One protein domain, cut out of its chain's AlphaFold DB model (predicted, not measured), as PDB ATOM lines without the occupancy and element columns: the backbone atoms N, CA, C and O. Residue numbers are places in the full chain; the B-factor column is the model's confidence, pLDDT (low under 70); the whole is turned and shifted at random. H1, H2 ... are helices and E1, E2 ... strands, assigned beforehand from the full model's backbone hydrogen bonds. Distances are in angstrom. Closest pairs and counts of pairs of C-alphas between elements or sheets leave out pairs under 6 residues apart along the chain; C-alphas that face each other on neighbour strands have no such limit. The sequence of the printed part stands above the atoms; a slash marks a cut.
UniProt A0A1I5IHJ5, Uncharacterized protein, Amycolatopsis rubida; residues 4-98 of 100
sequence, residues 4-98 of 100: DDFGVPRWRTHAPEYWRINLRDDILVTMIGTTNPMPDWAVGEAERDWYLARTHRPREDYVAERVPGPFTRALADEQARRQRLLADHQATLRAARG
ATOM      1  N   ASP A   4     -16.017  37.351  11.757       55.34
ATOM      2  CA  ASP A   4     -16.430  37.216  10.358       55.34
ATOM      3  C   ASP A   4     -16.904  38.575   9.798       55.34
ATOM      4  O   ASP A   4     -17.011  39.549  10.547       55.34
ATOM      5  N   ASP A   5     -17.243  38.647   8.504       59.19
ATOM      6  CA  ASP A   5     -17.618  39.885   7.775       59.19
ATOM      7  C   ASP A   5     -18.799  40.653   8.427       59.19
ATOM      8  O   ASP A   5     -19.021  41.837   8.188       59.19
ATOM      9  N   PHE A   6     -19.528  39.984   9.325       59.03
ATOM     10  CA  PHE A   6     -20.700  40.485  10.044       59.03
ATOM     11  C   PHE A   6     -20.428  40.933  11.495       59.03
ATOM     12  O   PHE A   6     -21.378  41.229  12.220       59.03
ATOM     13  N   GLY A   7     -19.169  40.948  11.958       63.56
ATOM     14  CA  GLY A   7     -18.822  41.324  13.341       63.56
ATOM     15  C   GLY A   7     -19.337  40.335  14.397       63.56
ATOM     16  O   GLY A   7     -19.566  40.702  15.549       63.56
ATOM     17  N   VAL A   8     -19.571  39.086  13.987       64.81
ATOM     18  CA  VAL A   8     -20.033  37.987  14.841       64.81
ATOM     19  C   VAL A   8     -18.911  36.949  14.914       64.81
ATOM     20  O   VAL A   8     -18.315  36.645  13.873       64.81
ATOM     21  N   PRO A   9     -18.627  36.361  16.092       71.00
ATOM     22  CA  PRO A   9     -17.597  35.335  16.198       71.00
ATOM     23  C   PRO A   9     -17.832  34.187  15.211       71.00
ATOM     24  O   PRO A   9     -18.951  33.681  15.114       71.00
ATOM     25  N   ARG A  10     -16.785  33.718  14.519       68.12
ATOM     26  CA  ARG A  10     -16.901  32.678  13.475       68.12
ATOM     27  C   ARG A  10     -17.623  31.397  13.898       68.12
ATOM     28  O   ARG A  10     -18.357  30.813  13.104       68.12
ATOM     29  N   TRP A  11     -17.464  30.958  15.146       67.81
ATOM     30  CA  TRP A  11     -18.180  29.781  15.663       67.81
ATOM     31  C   TRP A  11     -19.707  29.964  15.639       67.81
ATOM     32  O   TRP A  11     -20.455  28.997  15.536       67.81
ATOM     33  N   ARG A  12     -20.157  31.219  15.688       77.12
ATOM     34  CA  ARG A  12     -21.551  31.651  15.697       77.12
ATOM     35  C   ARG A  12     -22.091  31.943  14.297       77.12
ATOM     36  O   ARG A  12     -23.279  32.189  14.189       77.12
ATOM     37  N   THR A  13     -21.258  31.941  13.251       79.25
ATOM     38  CA  THR A  13     -21.701  32.040  11.845       79.25
ATOM     39  C   THR A  13     -21.807  30.668  11.170       79.25
ATOM     40  O   THR A  13     -22.604  30.489  10.243       79.25
ATOM     41  N   HIS A  14     -21.083  29.670  11.689       84.88
ATOM     42  CA  HIS A  14     -20.994  28.311  11.142       84.88
ATOM     43  C   HIS A  14     -21.864  27.271  11.866       84.88
ATOM     44  O   HIS A  14     -21.775  26.086  11.545       84.88
ATOM     45  N   ALA A  15     -22.699  27.669  12.832       88.00
ATOM     46  CA  ALA A  15     -23.601  26.716  13.471       88.00
ATOM     47  C   ALA A  15     -24.543  26.079  12.424       88.00
ATOM     48  O   ALA A  15     -25.018  26.777  11.518       88.00
ATOM     49  N   PRO A  16     -24.813  24.762  12.524       90.38
ATOM     50  CA  PRO A  16     -25.636  24.042  11.551       90.38
ATOM     51  C   PRO A  16     -27.109  24.461  11.597       90.38
ATOM     52  O   PRO A  16     -27.846  24.234  10.641       90.38
ATOM     53  N   GLU A  17     -27.538  25.072  12.697       94.12
ATOM     54  CA  GLU A  17     -28.897  25.534  12.933       94.12
ATOM     55  C   GLU A  17     -28.901  26.685  13.937       94.12
ATOM     56  O   GLU A  17     -27.986  26.819  14.753       94.12
ATOM     57  N   TYR A  18     -29.951  27.499  13.872       95.50
ATOM     58  CA  TYR A  18     -30.186  28.614  14.782       95.50
ATOM     59  C   TYR A  18     -31.627  28.595  15.260       95.50
ATOM     60  O   TYR A  18     -32.541  28.235  14.524       95.50
ATOM     61  N   TRP A  19     -31.846  29.061  16.477       97.00
ATOM     62  CA  TRP A  19     -33.141  29.540  16.914       97.00
ATOM     63  C   TRP A  19     -33.369  30.936  16.340       97.00
ATOM     64  O   TRP A  19     -32.654  31.875  16.692       97.00
ATOM     65  N   ARG A  20     -34.377  31.072  15.479       96.44
ATOM     66  CA  ARG A  20     -34.939  32.361  15.088       96.44
ATOM     67  C   ARG A  20     -35.997  32.754  16.106       96.44
ATOM     68  O   ARG A  20     -36.987  32.042  16.265       96.44
ATOM     69  N   ILE A  21     -35.807  33.894  16.758       96.38
ATOM     70  CA  ILE A  21     -36.712  34.414  17.784       96.38
ATOM     71  C   ILE A  21     -37.330  35.695  17.241       96.38
ATOM     72  O   ILE A  21     -36.656  36.704  17.037       96.38
ATOM     73  N   ASN A  22     -38.616  35.628  16.936       95.12
ATOM     74  CA  ASN A  22     -39.347  36.647  16.195       95.12
ATOM     75  C   ASN A  22     -40.700  36.907  16.864       95.12
ATOM     76  O   ASN A  22     -41.231  36.019  17.515       95.12
ATOM     77  N   LEU A  23     -41.288  38.082  16.659       94.62
ATOM     78  CA  LEU A  23     -42.708  38.291  16.926       94.62
ATOM     79  C   LEU A  23     -43.574  37.345  16.077       94.62
ATOM     80  O   LEU A  23     -43.206  36.997  14.954       94.62
ATOM     81  N   ARG A  24     -44.745  36.958  16.586       94.56
ATOM     82  CA  ARG A  24     -45.761  36.251  15.796       94.56
ATOM     83  C   ARG A  24     -46.091  37.054  14.538       94.56
ATOM     84  O   ARG A  24     -46.066  38.285  14.551       94.56
ATOM     85  N   ASP A  25     -46.378  36.356  13.446       93.88
ATOM     86  CA  ASP A  25     -46.500  36.979  12.125       93.88
ATOM     87  C   ASP A  25     -47.652  37.989  12.047       93.88
ATOM     88  O   ASP A  25     -47.493  39.033  11.417       93.88
ATOM     89  N   ASP A  26     -48.758  37.744  12.755       91.50
ATOM     90  CA  ASP A  26     -49.890  38.671  12.888       91.50
ATOM     91  C   ASP A  26     -49.494  40.004  13.540       91.50
ATOM     92  O   ASP A  26     -50.019  41.053  13.177       91.50
ATOM     93  N   ILE A  27     -48.527  39.982  14.459       92.31
ATOM     94  CA  ILE A  27     -47.975  41.189  15.080       92.31
ATOM     95  C   ILE A  27     -46.922  41.805  14.165       92.31
ATOM     96  O   ILE A  27     -46.996  42.993  13.842       92.31
ATOM     97  N   LEU A  28     -45.941  41.000  13.743       91.81
ATOM     98  CA  LEU A  28     -44.806  41.440  12.941       91.81
ATOM     99  C   LEU A  28     -45.277  42.185  11.693       91.81
ATOM    100  O   LEU A  28     -44.759  43.256  11.394       91.81
ATOM    101  N   VAL A  29     -46.269  41.651  10.983       90.88
ATOM    102  CA  VAL A  29     -46.702  42.186   9.692       90.88
ATOM    103  C   VAL A  29     -47.256  43.608   9.780       90.88
ATOM    104  O   VAL A  29     -47.046  44.402   8.869       90.88
ATOM    105  N   THR A  30     -47.861  43.973  10.913       87.25
ATOM    106  CA  THR A  30     -48.329  45.348  11.174       87.25
ATOM    107  C   THR A  30     -47.183  46.329  11.444       87.25
ATOM    108  O   THR A  30     -47.359  47.544  11.373       87.25
ATOM    109  N   MET A  31     -45.995  45.806  11.756       87.25
ATOM    110  CA  MET A  31     -44.793  46.566  12.107       87.25
ATOM    111  C   MET A  31     -43.748  46.586  10.983       87.25
ATOM    112  O   MET A  31     -42.861  47.453  10.977       87.25
ATOM    113  N   ILE A  32     -43.827  45.648  10.031       78.69
ATOM    114  CA  ILE A  32     -42.988  45.654   8.831       78.69
ATOM    115  C   ILE A  32     -43.299  46.939   8.050       78.69
ATOM    116  O   ILE A  32     -44.410  47.147   7.576       78.69
ATOM    117  N   GLY A  33     -42.301  47.819   7.934       66.69
ATOM    118  CA  GLY A  33     -42.408  49.110   7.240       66.69
ATOM    119  C   GLY A  33     -42.442  50.342   8.151       66.69
ATOM    120  O   GLY A  33     -42.197  51.439   7.661       66.69
ATOM    121  N   THR A  34     -42.671  50.185   9.460       76.56
ATOM    122  CA  THR A  34     -42.576  51.295  10.433       76.56
ATOM    123  C   THR A  34     -41.330  51.183  11.298       76.56
ATOM    124  O   THR A  34     -40.516  52.098  11.351       76.56
ATOM    125  N   THR A  35     -41.164  50.039  11.958       78.69
ATOM    126  CA  THR A  35     -40.060  49.775  12.896       78.69
ATOM    127  C   THR A  35     -39.201  48.589  12.473       78.69
ATOM    128  O   THR A  35     -38.075  48.477  12.941       78.69
ATOM    129  N   ASN A  36     -39.710  47.736  11.571       73.69
ATOM    130  CA  ASN A  36     -39.038  46.552  11.025       73.69
ATOM    131  C   ASN A  36     -38.177  45.803  12.069       73.69
ATOM    132  O   ASN A  36     -36.963  45.677  11.886       73.69
ATOM    133  N   PRO A  37     -38.779  45.329  13.178       83.06
ATOM    134  CA  PRO A  37     -38.022  44.657  14.228       83.06
ATOM    135  C   PRO A  37     -37.350  43.413  13.645       83.06
ATOM    136  O   PRO A  37     -38.031  42.556  13.083       83.06
ATOM    137  N   MET A  38     -36.022  43.327  13.719       88.00
ATOM    138  CA  MET A  38     -35.255  42.161  13.266       88.00
ATOM    139  C   MET A  38     -35.349  41.032  14.300       88.00
ATOM    140  O   MET A  38     -35.526  41.323  15.483       88.00
ATOM    141  N   PRO A  39     -35.267  39.756  13.883       92.25
ATOM    142  CA  PRO A  39     -35.293  38.661  14.835       92.25
ATOM    143  C   PRO A  39     -33.972  38.586  15.602       92.25
ATOM    144  O   PRO A  39     -32.908  38.906  15.065       92.25
ATOM    145  N   ASP A  40     -34.050  38.110  16.839       93.81
ATOM    146  CA  ASP A  40     -32.882  37.658  17.584       93.81
ATOM    147  C   ASP A  40     -32.505  36.238  17.124       93.81
ATOM    148  O   ASP A  40     -33.365  35.425  16.767       93.81
ATOM    149  N   TRP A  41     -31.207  35.934  17.149       94.38
ATOM    150  CA  TRP A  41     -30.657  34.658  16.695       94.38
ATOM    151  C   TRP A  41     -29.839  34.000  17.798       94.38
ATOM    152  O   TRP A  41     -28.901  34.605  18.320       94.38
ATOM    153  N   ALA A  42     -30.170  32.752  18.120       94.88
ATOM    154  CA  ALA A  42     -29.477  31.966  19.136       94.88
ATOM    155  C   ALA A  42     -28.944  30.647  18.574       94.88
ATOM    156  O   ALA A  42     -29.620  29.975  17.803       94.88
ATOM    157  N   VAL A  43     -27.752  30.238  18.995       93.50
ATOM    158  CA  VAL A  43     -27.146  28.949  18.622       93.50
ATOM    159  C   VAL A  43     -27.687  27.808  19.492       93.50
ATOM    160  O   VAL A  43     -27.764  26.666  19.048       93.50
ATOM    161  N   GLY A  44     -28.102  28.102  20.729       93.44
ATOM    162  CA  GLY A  44     -28.553  27.098  21.697       93.44
ATOM    163  C   GLY A  44     -29.799  27.502  22.481       93.44
ATOM    164  O   GLY A  44     -30.232  28.652  22.454       93.44
ATOM    165  N   GLU A  45     -30.368  26.544  23.213       95.88
ATOM    166  CA  GLU A  45     -31.598  26.755  23.990       95.88
ATOM    167  C   GLU A  45     -31.422  27.750  25.140       95.88
ATOM    168  O   GLU A  45     -32.275  28.608  25.333       95.88
ATOM    169  N   ALA A  46     -30.295  27.692  25.858       95.62
ATOM    170  CA  ALA A  46     -30.010  28.630  26.946       95.62
ATOM    171  C   ALA A  46     -29.958  30.082  26.446       95.62
ATOM    172  O   ALA A  46     -30.464  30.998  27.088       95.62
ATOM    173  N   GLU A  47     -29.378  30.284  25.265       95.00
ATOM    174  CA  GLU A  47     -29.303  31.588  24.623       95.00
ATOM    175  C   GLU A  47     -30.680  32.039  24.115       95.00
ATOM    176  O   GLU A  47     -31.066  33.183  24.337       95.00
ATOM    177  N   ARG A  48     -31.470  31.127  23.530       96.19
ATOM    178  CA  ARG A  48     -32.876  31.379  23.178       96.19
ATOM    179  C   ARG A  48     -33.684  31.840  24.390       96.19
ATOM    180  O   ARG A  48     -34.412  32.825  24.299       96.19
ATOM    181  N   ASP A  49     -33.569  31.139  25.510       96.19
ATOM    182  CA  ASP A  49     -34.317  31.471  26.722       96.19
ATOM    183  C   ASP A  49     -33.847  32.786  27.342       96.19
ATOM    184  O   ASP A  49     -34.681  33.562  27.807       96.19
ATOM    185  N   TRP A  50     -32.548  33.087  27.267       95.12
ATOM    186  CA  TRP A  50     -32.019  34.397  27.639       95.12
ATOM    187  C   TRP A  50     -32.608  35.520  26.776       95.12
ATOM    188  O   TRP A  50     -33.060  36.523  27.325       95.12
ATOM    189  N   TYR A  51     -32.675  35.343  25.448       94.75
ATOM    190  CA  TYR A  51     -33.318  36.302  24.541       94.75
ATOM    191  C   TYR A  51     -34.806  36.491  24.865       94.75
ATOM    192  O   TYR A  51     -35.266  37.627  24.936       94.75
ATOM    193  N   LEU A  52     -35.549  35.411  25.127       94.38
ATOM    194  CA  LEU A  52     -36.972  35.477  25.485       94.38
ATOM    195  C   LEU A  52     -37.228  36.111  26.860       94.38
ATOM    196  O   LEU A  52     -38.299  36.659  27.085       94.38
ATOM    197  N   ALA A  53     -36.275  36.040  27.790       93.94
ATOM    198  CA  ALA A  53     -36.406  36.661  29.109       93.94
ATOM    199  C   ALA A  53     -36.183  38.185  29.091       93.94
ATOM    200  O   ALA A  53     -36.604  38.875  30.016       93.94
ATOM    201  N   ARG A  54     -35.514  38.713  28.056       91.69
ATOM    202  CA  ARG A  54     -35.152  40.137  27.928       91.69
ATOM    203  C   ARG A  54     -36.020  40.910  26.929       91.69
ATOM    204  O   ARG A  54     -35.714  42.062  26.626       91.69
ATOM    205  N   THR A  55     -37.055  40.286  26.369       87.75
ATOM    206  CA  THR A  55     -37.950  40.953  25.421       87.75
ATOM    207  C   THR A  55     -38.767  42.043  26.109       87.75
ATOM    208  O   THR A  55     -39.199  41.898  27.249       87.75
ATOM    209  N   HIS A  56     -39.026  43.145  25.403       84.69
ATOM    210  CA  HIS A  56     -39.857  44.244  25.919       84.69
ATOM    211  C   HIS A  56     -41.366  43.973  25.822       84.69
ATOM    212  O   HIS A  56     -42.165  44.710  26.395       84.69
ATOM    213  N   ARG A  57     -41.756  42.941  25.069       88.31
ATOM    214  CA  ARG A  57     -43.137  42.474  24.924       88.31
ATOM    215  C   ARG A  57     -43.347  41.160  25.688       88.31
ATOM    216  O   ARG A  57     -42.354  40.477  25.966       88.31
ATOM    217  N   PRO A  58     -44.608  40.802  26.006       93.94
ATOM    218  CA  PRO A  58     -44.939  39.514  26.606       93.94
ATOM    219  C   PRO A  58     -44.382  38.345  25.788       93.94
ATOM    220  O   PRO A  58     -44.306  38.416  24.561       93.94
ATOM    221  N   ARG A  59     -43.982  37.260  26.457       92.69
ATOM    222  CA  ARG A  59     -43.325  36.114  25.803       92.69
ATOM    223  C   ARG A  59     -44.226  35.461  24.751       92.69
ATOM    224  O   ARG A  59     -43.722  34.973  23.746       92.69
ATOM    225  N   GLU A  60     -45.540  35.478  24.959       95.00
ATOM    226  CA  GLU A  60     -46.559  34.954  24.042       95.00
ATOM    227  C   GLU A  60     -46.651  35.698  22.700       95.00
ATOM    228  O   GLU A  60     -47.198  35.169  21.730       95.00
ATOM    229  N   ASP A  61     -46.087  36.903  22.606       95.69
ATOM    230  CA  ASP A  61     -45.976  37.626  21.341       95.69
ATOM    231  C   ASP A  61     -44.847  37.082  20.462       95.69
ATOM    232  O   ASP A  61     -44.758  37.478  19.302       95.69
ATOM    233  N   TYR A  62     -44.000  36.186  20.977       96.00
ATOM    234  CA  TYR A  62     -42.840  35.658  20.268       96.00
ATOM    235  C   TYR A  62     -43.002  34.192  19.865       96.00
ATOM    236  O   TYR A  62     -43.544  33.358  20.589       96.00
ATOM    237  N   VAL A  63     -42.438  33.870  18.707       96.12
ATOM    238  CA  VAL A  63     -42.188  32.523  18.204       96.12
ATOM    239  C   VAL A  63     -40.683  32.297  18.206       96.12
ATOM    240  O   VAL A  63     -39.925  33.104  17.663       96.12
ATOM    241  N   ALA A  64     -40.257  31.183  18.793       96.69
ATOM    242  CA  ALA A  64     -38.895  30.687  18.686       96.69
ATOM    243  C   ALA A  64     -38.912  29.381  17.886       96.69
ATOM    244  O   ALA A  64     -39.481  28.389  18.336       96.69
ATOM    245  N   GLU A  65     -38.287  29.381  16.713       97.00
ATOM    246  CA  GLU A  65     -38.222  28.212  15.831       97.00
ATOM    247  C   GLU A  65     -36.779  27.874  15.470       97.00
ATOM    248  O   GLU A  65     -35.937  28.763  15.359       97.00
ATOM    249  N   ARG A  66     -36.484  26.586  15.274       96.88
ATOM    250  CA  ARG A  66     -35.181  26.158  14.756       96.88
ATOM    251  C   ARG A  66     -35.192  26.259  13.240       96.88
ATOM    252  O   ARG A  66     -36.086  25.711  12.598       96.88
ATOM    253  N   VAL A  67     -34.183  26.914  12.678       95.62
ATOM    254  CA  VAL A  67     -33.990  27.030  11.233       95.62
ATOM    255  C   VAL A  67     -32.592  26.562  10.821       95.62
ATOM    256  O   VAL A  67     -31.643  26.709  11.599       95.62
ATOM    257  N   PRO A  68     -32.437  26.009   9.605       94.12
ATOM    258  CA  PRO A  68     -31.140  25.566   9.106       94.12
ATOM    259  C   PRO A  68     -30.138  26.716   8.939       94.12
ATOM    260  O   PRO A  68     -30.478  27.785   8.435       94.12
ATOM    261  N   GLY A  69     -28.887  26.464   9.314       89.31
ATOM    262  CA  GLY A  69     -27.733  27.314   9.027       89.31
ATOM    263  C   GLY A  69     -27.069  27.000   7.672       89.31
ATOM    264  O   GLY A  69     -27.591  26.190   6.893       89.31
ATOM    265  N   PRO A  70     -25.905  27.614   7.362       91.94
ATOM    266  CA  PRO A  70     -25.155  28.590   8.171       91.94
ATOM    267  C   PRO A  70     -25.897  29.928   8.321       91.94
ATOM    268  O   PRO A  70     -26.930  30.140   7.689       91.94
ATOM    269  N   PHE A  71     -25.381  30.842   9.149       89.69
ATOM    270  CA  PHE A  71     -26.090  32.080   9.513       89.69
ATOM    271  C   PHE A  71     -26.530  32.913   8.299       89.69
ATOM    272  O   PHE A  71     -27.643  33.426   8.263       89.69
ATOM    273  N   THR A  72     -25.692  32.990   7.264       89.31
ATOM    274  CA  THR A  72     -26.001  33.696   6.010       89.31
ATOM    275  C   THR A  72     -27.209  33.108   5.284       89.31
ATOM    276  O   THR A  72     -28.045  33.860   4.786       89.31
ATOM    277  N   ARG A  73     -27.348  31.776   5.268       91.06
ATOM    278  CA  ARG A  73     -28.533  31.099   4.728       91.06
ATOM    279  C   ARG A  73     -29.761  31.393   5.584       91.06
ATOM    280  O   ARG A  73     -30.783  31.787   5.037       91.06
ATOM    281  N   ALA A  74     -29.644  31.254   6.904       93.06
ATOM    282  CA  ALA A  74     -30.745  31.530   7.826       93.06
ATOM    283  C   ALA A  74     -31.268  32.973   7.673       93.06
ATOM    284  O   ALA A  74     -32.477  33.208   7.645       93.06
ATOM    285  N   LEU A  75     -30.357  33.936   7.497       92.44
ATOM    286  CA  LEU A  75     -30.689  35.334   7.244       92.44
ATOM    287  C   LEU A  75     -31.377  35.534   5.885       92.44
ATOM    288  O   LEU A  75     -32.370  36.258   5.816       92.44
ATOM    289  N   ALA A  76     -30.881  34.899   4.820       92.69
ATOM    290  CA  ALA A  76     -31.491  34.977   3.491       92.69
ATOM    291  C   ALA A  76     -32.913  34.386   3.477       92.69
ATOM    292  O   ALA A  76     -33.839  35.006   2.948       92.69
ATOM    293  N   ASP A  77     -33.105  33.232   4.121       94.50
ATOM    294  CA  ASP A  77     -34.410  32.580   4.254       94.50
ATOM    295  C   ASP A  77     -35.398  33.475   5.027       94.50
ATOM    296  O   ASP A  77     -36.562  33.613   4.635       94.50
ATOM    297  N   GLU A  78     -34.932  34.155   6.080       94.88
ATOM    298  CA  GLU A  78     -35.741  35.103   6.849       94.88
ATOM    299  C   GLU A  78     -36.105  36.363   6.053       94.88
ATOM    300  O   GLU A  78     -37.251  36.816   6.103       94.88
ATOM    301  N   GLN A  79     -35.166  36.923   5.289       92.88
ATOM    302  CA  GLN A  79     -35.450  38.056   4.406       92.88
ATOM    303  C   GLN A  79     -36.523  37.690   3.375       92.88
ATOM    304  O   GLN A  79     -37.493  38.432   3.206       92.88
ATOM    305  N   ALA A  80     -36.406  36.515   2.749       94.12
ATOM    306  CA  ALA A  80     -37.396  36.020   1.799       94.12
ATOM    307  C   ALA A  80     -38.766  35.792   2.461       94.12
ATOM    308  O   ALA A  80     -39.803  36.124   1.885       94.12
ATOM    309  N   ARG A  81     -38.795  35.260   3.690       93.19
ATOM    310  CA  ARG A  81     -40.035  35.084   4.460       93.19
ATOM    311  C   ARG A  81     -40.720  36.419   4.748       93.19
ATOM    312  O   ARG A  81     -41.917  36.545   4.502       93.19
ATOM    313  N   ARG A  82     -39.973  37.423   5.207       92.50
ATOM    314  CA  ARG A  82     -40.505  38.766   5.491       92.50
ATOM    315  C   ARG A  82     -41.062  39.454   4.251       92.50
ATOM    316  O   ARG A  82     -42.110  40.086   4.334       92.50
ATOM    317  N   GLN A  83     -40.390  39.310   3.109       92.31
ATOM    318  CA  GLN A  83     -40.885  39.837   1.837       92.31
ATOM    319  C   GLN A  83     -42.238  39.222   1.460       92.31
ATOM    320  O   GLN A  83     -43.136  39.959   1.060       92.31
ATOM    321  N   ARG A  84     -42.412  37.904   1.648       93.69
ATOM    322  CA  ARG A  84     -43.702  37.228   1.424       93.69
ATOM    323  C   ARG A  84     -44.791  37.753   2.359       93.69
ATOM    324  O   ARG A  84     -45.827  38.185   1.876       93.69
ATOM    325  N   LEU A  85     -44.517  37.831   3.665       92.31
ATOM    326  CA  LEU A  85     -45.474  38.367   4.644       92.31
ATOM    327  C   LEU A  85     -45.932  39.789   4.301       92.31
ATOM    328  O   LEU A  85     -47.117  40.104   4.390       92.31
ATOM    329  N   LEU A  86     -44.997  40.651   3.892       90.31
ATOM    330  CA  LEU A  86     -45.321  42.014   3.490       90.31
ATOM    331  C   LEU A  86     -46.174  42.046   2.218       90.31
ATOM    332  O   LEU A  86     -47.144  42.801   2.161       90.31
ATOM    333  N   ALA A  87     -45.826  41.242   1.212       91.62
ATOM    334  CA  ALA A  87     -46.585  41.158  -0.032       91.62
ATOM    335  C   ALA A  87     -48.024  40.678   0.221       91.62
ATOM    336  O   ALA A  87     -48.971  41.311  -0.251       91.62
ATOM    337  N   ASP A  88     -48.195  39.634   1.034       91.94
ATOM    338  CA  ASP A  88     -49.504  39.079   1.396       91.94
ATOM    339  C   ASP A  88     -50.355  40.098   2.168       91.94
ATOM    340  O   ASP A  88     -51.554  40.269   1.913       91.94
ATOM    341  N   HIS A  89     -49.734  40.849   3.080       89.94
ATOM    342  CA  HIS A  89     -50.412  41.912   3.816       89.94
ATOM    343  C   HIS A  89     -50.850  43.062   2.916       89.94
ATOM    344  O   HIS A  89     -51.988  43.519   3.004       89.94
ATOM    345  N   GLN A  90     -49.981  43.508   2.009       89.44
ATOM    346  CA  GLN A  90     -50.326  44.543   1.037       89.44
ATOM    347  C   GLN A  90     -51.460  44.095   0.111       89.44
ATOM    348  O   GLN A  90     -52.369  44.883  -0.150       89.44
ATOM    349  N   ALA A  91     -51.448  42.840  -0.347       90.00
ATOM    350  CA  ALA A  91     -52.537  42.271  -1.137       90.00
ATOM    351  C   ALA A  91     -53.861  42.275  -0.354       90.00
ATOM    352  O   ALA A  91     -54.886  42.717  -0.874       90.00
ATOM    353  N   THR A  92     -53.822  41.883   0.922       88.81
ATOM    354  CA  THR A  92     -54.987  41.911   1.819       88.81
ATOM    355  C   THR A  92     -55.538  43.331   1.992       88.81
ATOM    356  O   THR A  92     -56.747  43.546   1.906       88.81
ATOM    357  N   LEU A  93     -54.665  44.324   2.184       87.88
ATOM    358  CA  LEU A  93     -55.070  45.726   2.322       87.88
ATOM    359  C   LEU A  93     -55.672  46.301   1.032       87.88
ATOM    360  O   LEU A  93     -56.646  47.046   1.111       87.88
ATOM    361  N   ARG A  94     -55.124  45.965  -0.143       89.12
ATOM    362  CA  ARG A  94     -55.683  46.383  -1.443       89.12
ATOM    363  C   ARG A  94     -57.069  45.790  -1.674       89.12
ATOM    364  O   ARG A  94     -57.998  46.526  -1.999       89.12
ATOM    365  N   ALA A  95     -57.231  44.493  -1.398       89.12
ATOM    366  CA  ALA A  95     -58.524  43.820  -1.480       89.12
ATOM    367  C   ALA A  95     -59.564  44.473  -0.551       89.12
ATOM    368  O   ALA A  95     -60.692  44.723  -0.967       89.12
ATOM    369  N   ALA A  96     -59.171  44.839   0.674       87.56
ATOM    370  CA  ALA A  96     -60.041  45.548   1.614       87.56
ATOM    371  C   ALA A  96     -60.429  46.969   1.152       87.56
ATOM    372  O   ALA A  96     -61.463  47.485   1.573       87.56
ATOM    373  N   ARG A  97     -59.624  47.603   0.288       89.19
ATOM    374  CA  ARG A  97     -59.895  48.927  -0.306       89.19
ATOM    375  C   ARG A  97     -60.701  48.867  -1.607       89.19
ATOM    376  O   ARG A  97     -61.107  49.915  -2.098       89.19
ATOM    377  N   GLY A  98     -60.943  47.675  -2.156       81.69
ATOM    378  CA  GLY A  98     -61.600  47.505  -3.456       81.69
ATOM    379  C   GLY A  98     -60.699  47.826  -4.653       81.69
ATOM    380  O   GLY A  98     -61.199  48.050  -5.751       81.69
TER     381      GLY A  98
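What this domain is: This is residues 4 to 98 of the 100 residues of an uncharacterized protein of Amycolatopsis rubida (UniProt A0A1I5IHJ5). A small antiparallel sheet, E2 E1 E3, has the short helix H2 packed over one face and the first part of the long helix H3 over the other. H3 runs on past the sheet and H1, and residues 91 to 98, of which 91 to 97 belong to H3, stick out as an arm. The 95 printed residues hold three named helices and three named strands, in the order E1 H1 E2 H2 E3 H3, of mixed class. The whole is only just compact, close to loose, with a radius of gyration of the C-alphas of 14.9 A and spans of 51 by 28 by 20 A.

How they stand to each other: Inner strand E1, residues 17 to 23, is antiparallel to E3, residues 62 to 68, at 155 degrees; N 20 and O 65 are within hydrogen-bond range at 2.8 A. E2, residues 40 to 42, is antiparallel to E1 at 152 degrees, with N 19 and O 42 at 2.7 A. H2, residues 45 to 53, runs along the strands over E2 and E1, at a height over the sheet of 8.7 A; its closest C-alphas to E2 are Arg 48 and Ala 42, 5.3 A. E2, H2 and E3 form a split strand-helix-strand unit, E1 lying between its two strands, with a right-handed crossover. H3, residues 71 to 97, is on the opposite face, giving three layers, helices on both faces of the sheet. H1, residues 25 to 31, only grazes the sheet and touches residues 85 to 89 of H3, about perpendicular at 78 degrees; the closest C-alphas, Val 29 and Leu 86, are 6.4 A apart. H2 and H3 have every O i to N i+4 pair within hydrogen-bond range; H1 has 1 of 3, and 3 of 4 O i to N i+3 pairs.

Where its parts are: E1 begins at C-alpha 17 (-28.897, 25.534, 12.933) and spans 19.2 A; E3 spans 19.1 A, E2 6.8 A, H1 9.7 A and H2 12.1 A. H3 spans 39.0 A and ends at C-alpha 97 (-59.895, 48.927, -0.306).

The domain as a whole: The C-alphas of Trp 11 and Gly 98 are farthest apart, 50.6 A. The printed part has no cut and no long link; residues 4 to 8, 10 to 11 and 33 have pLDDT under 70.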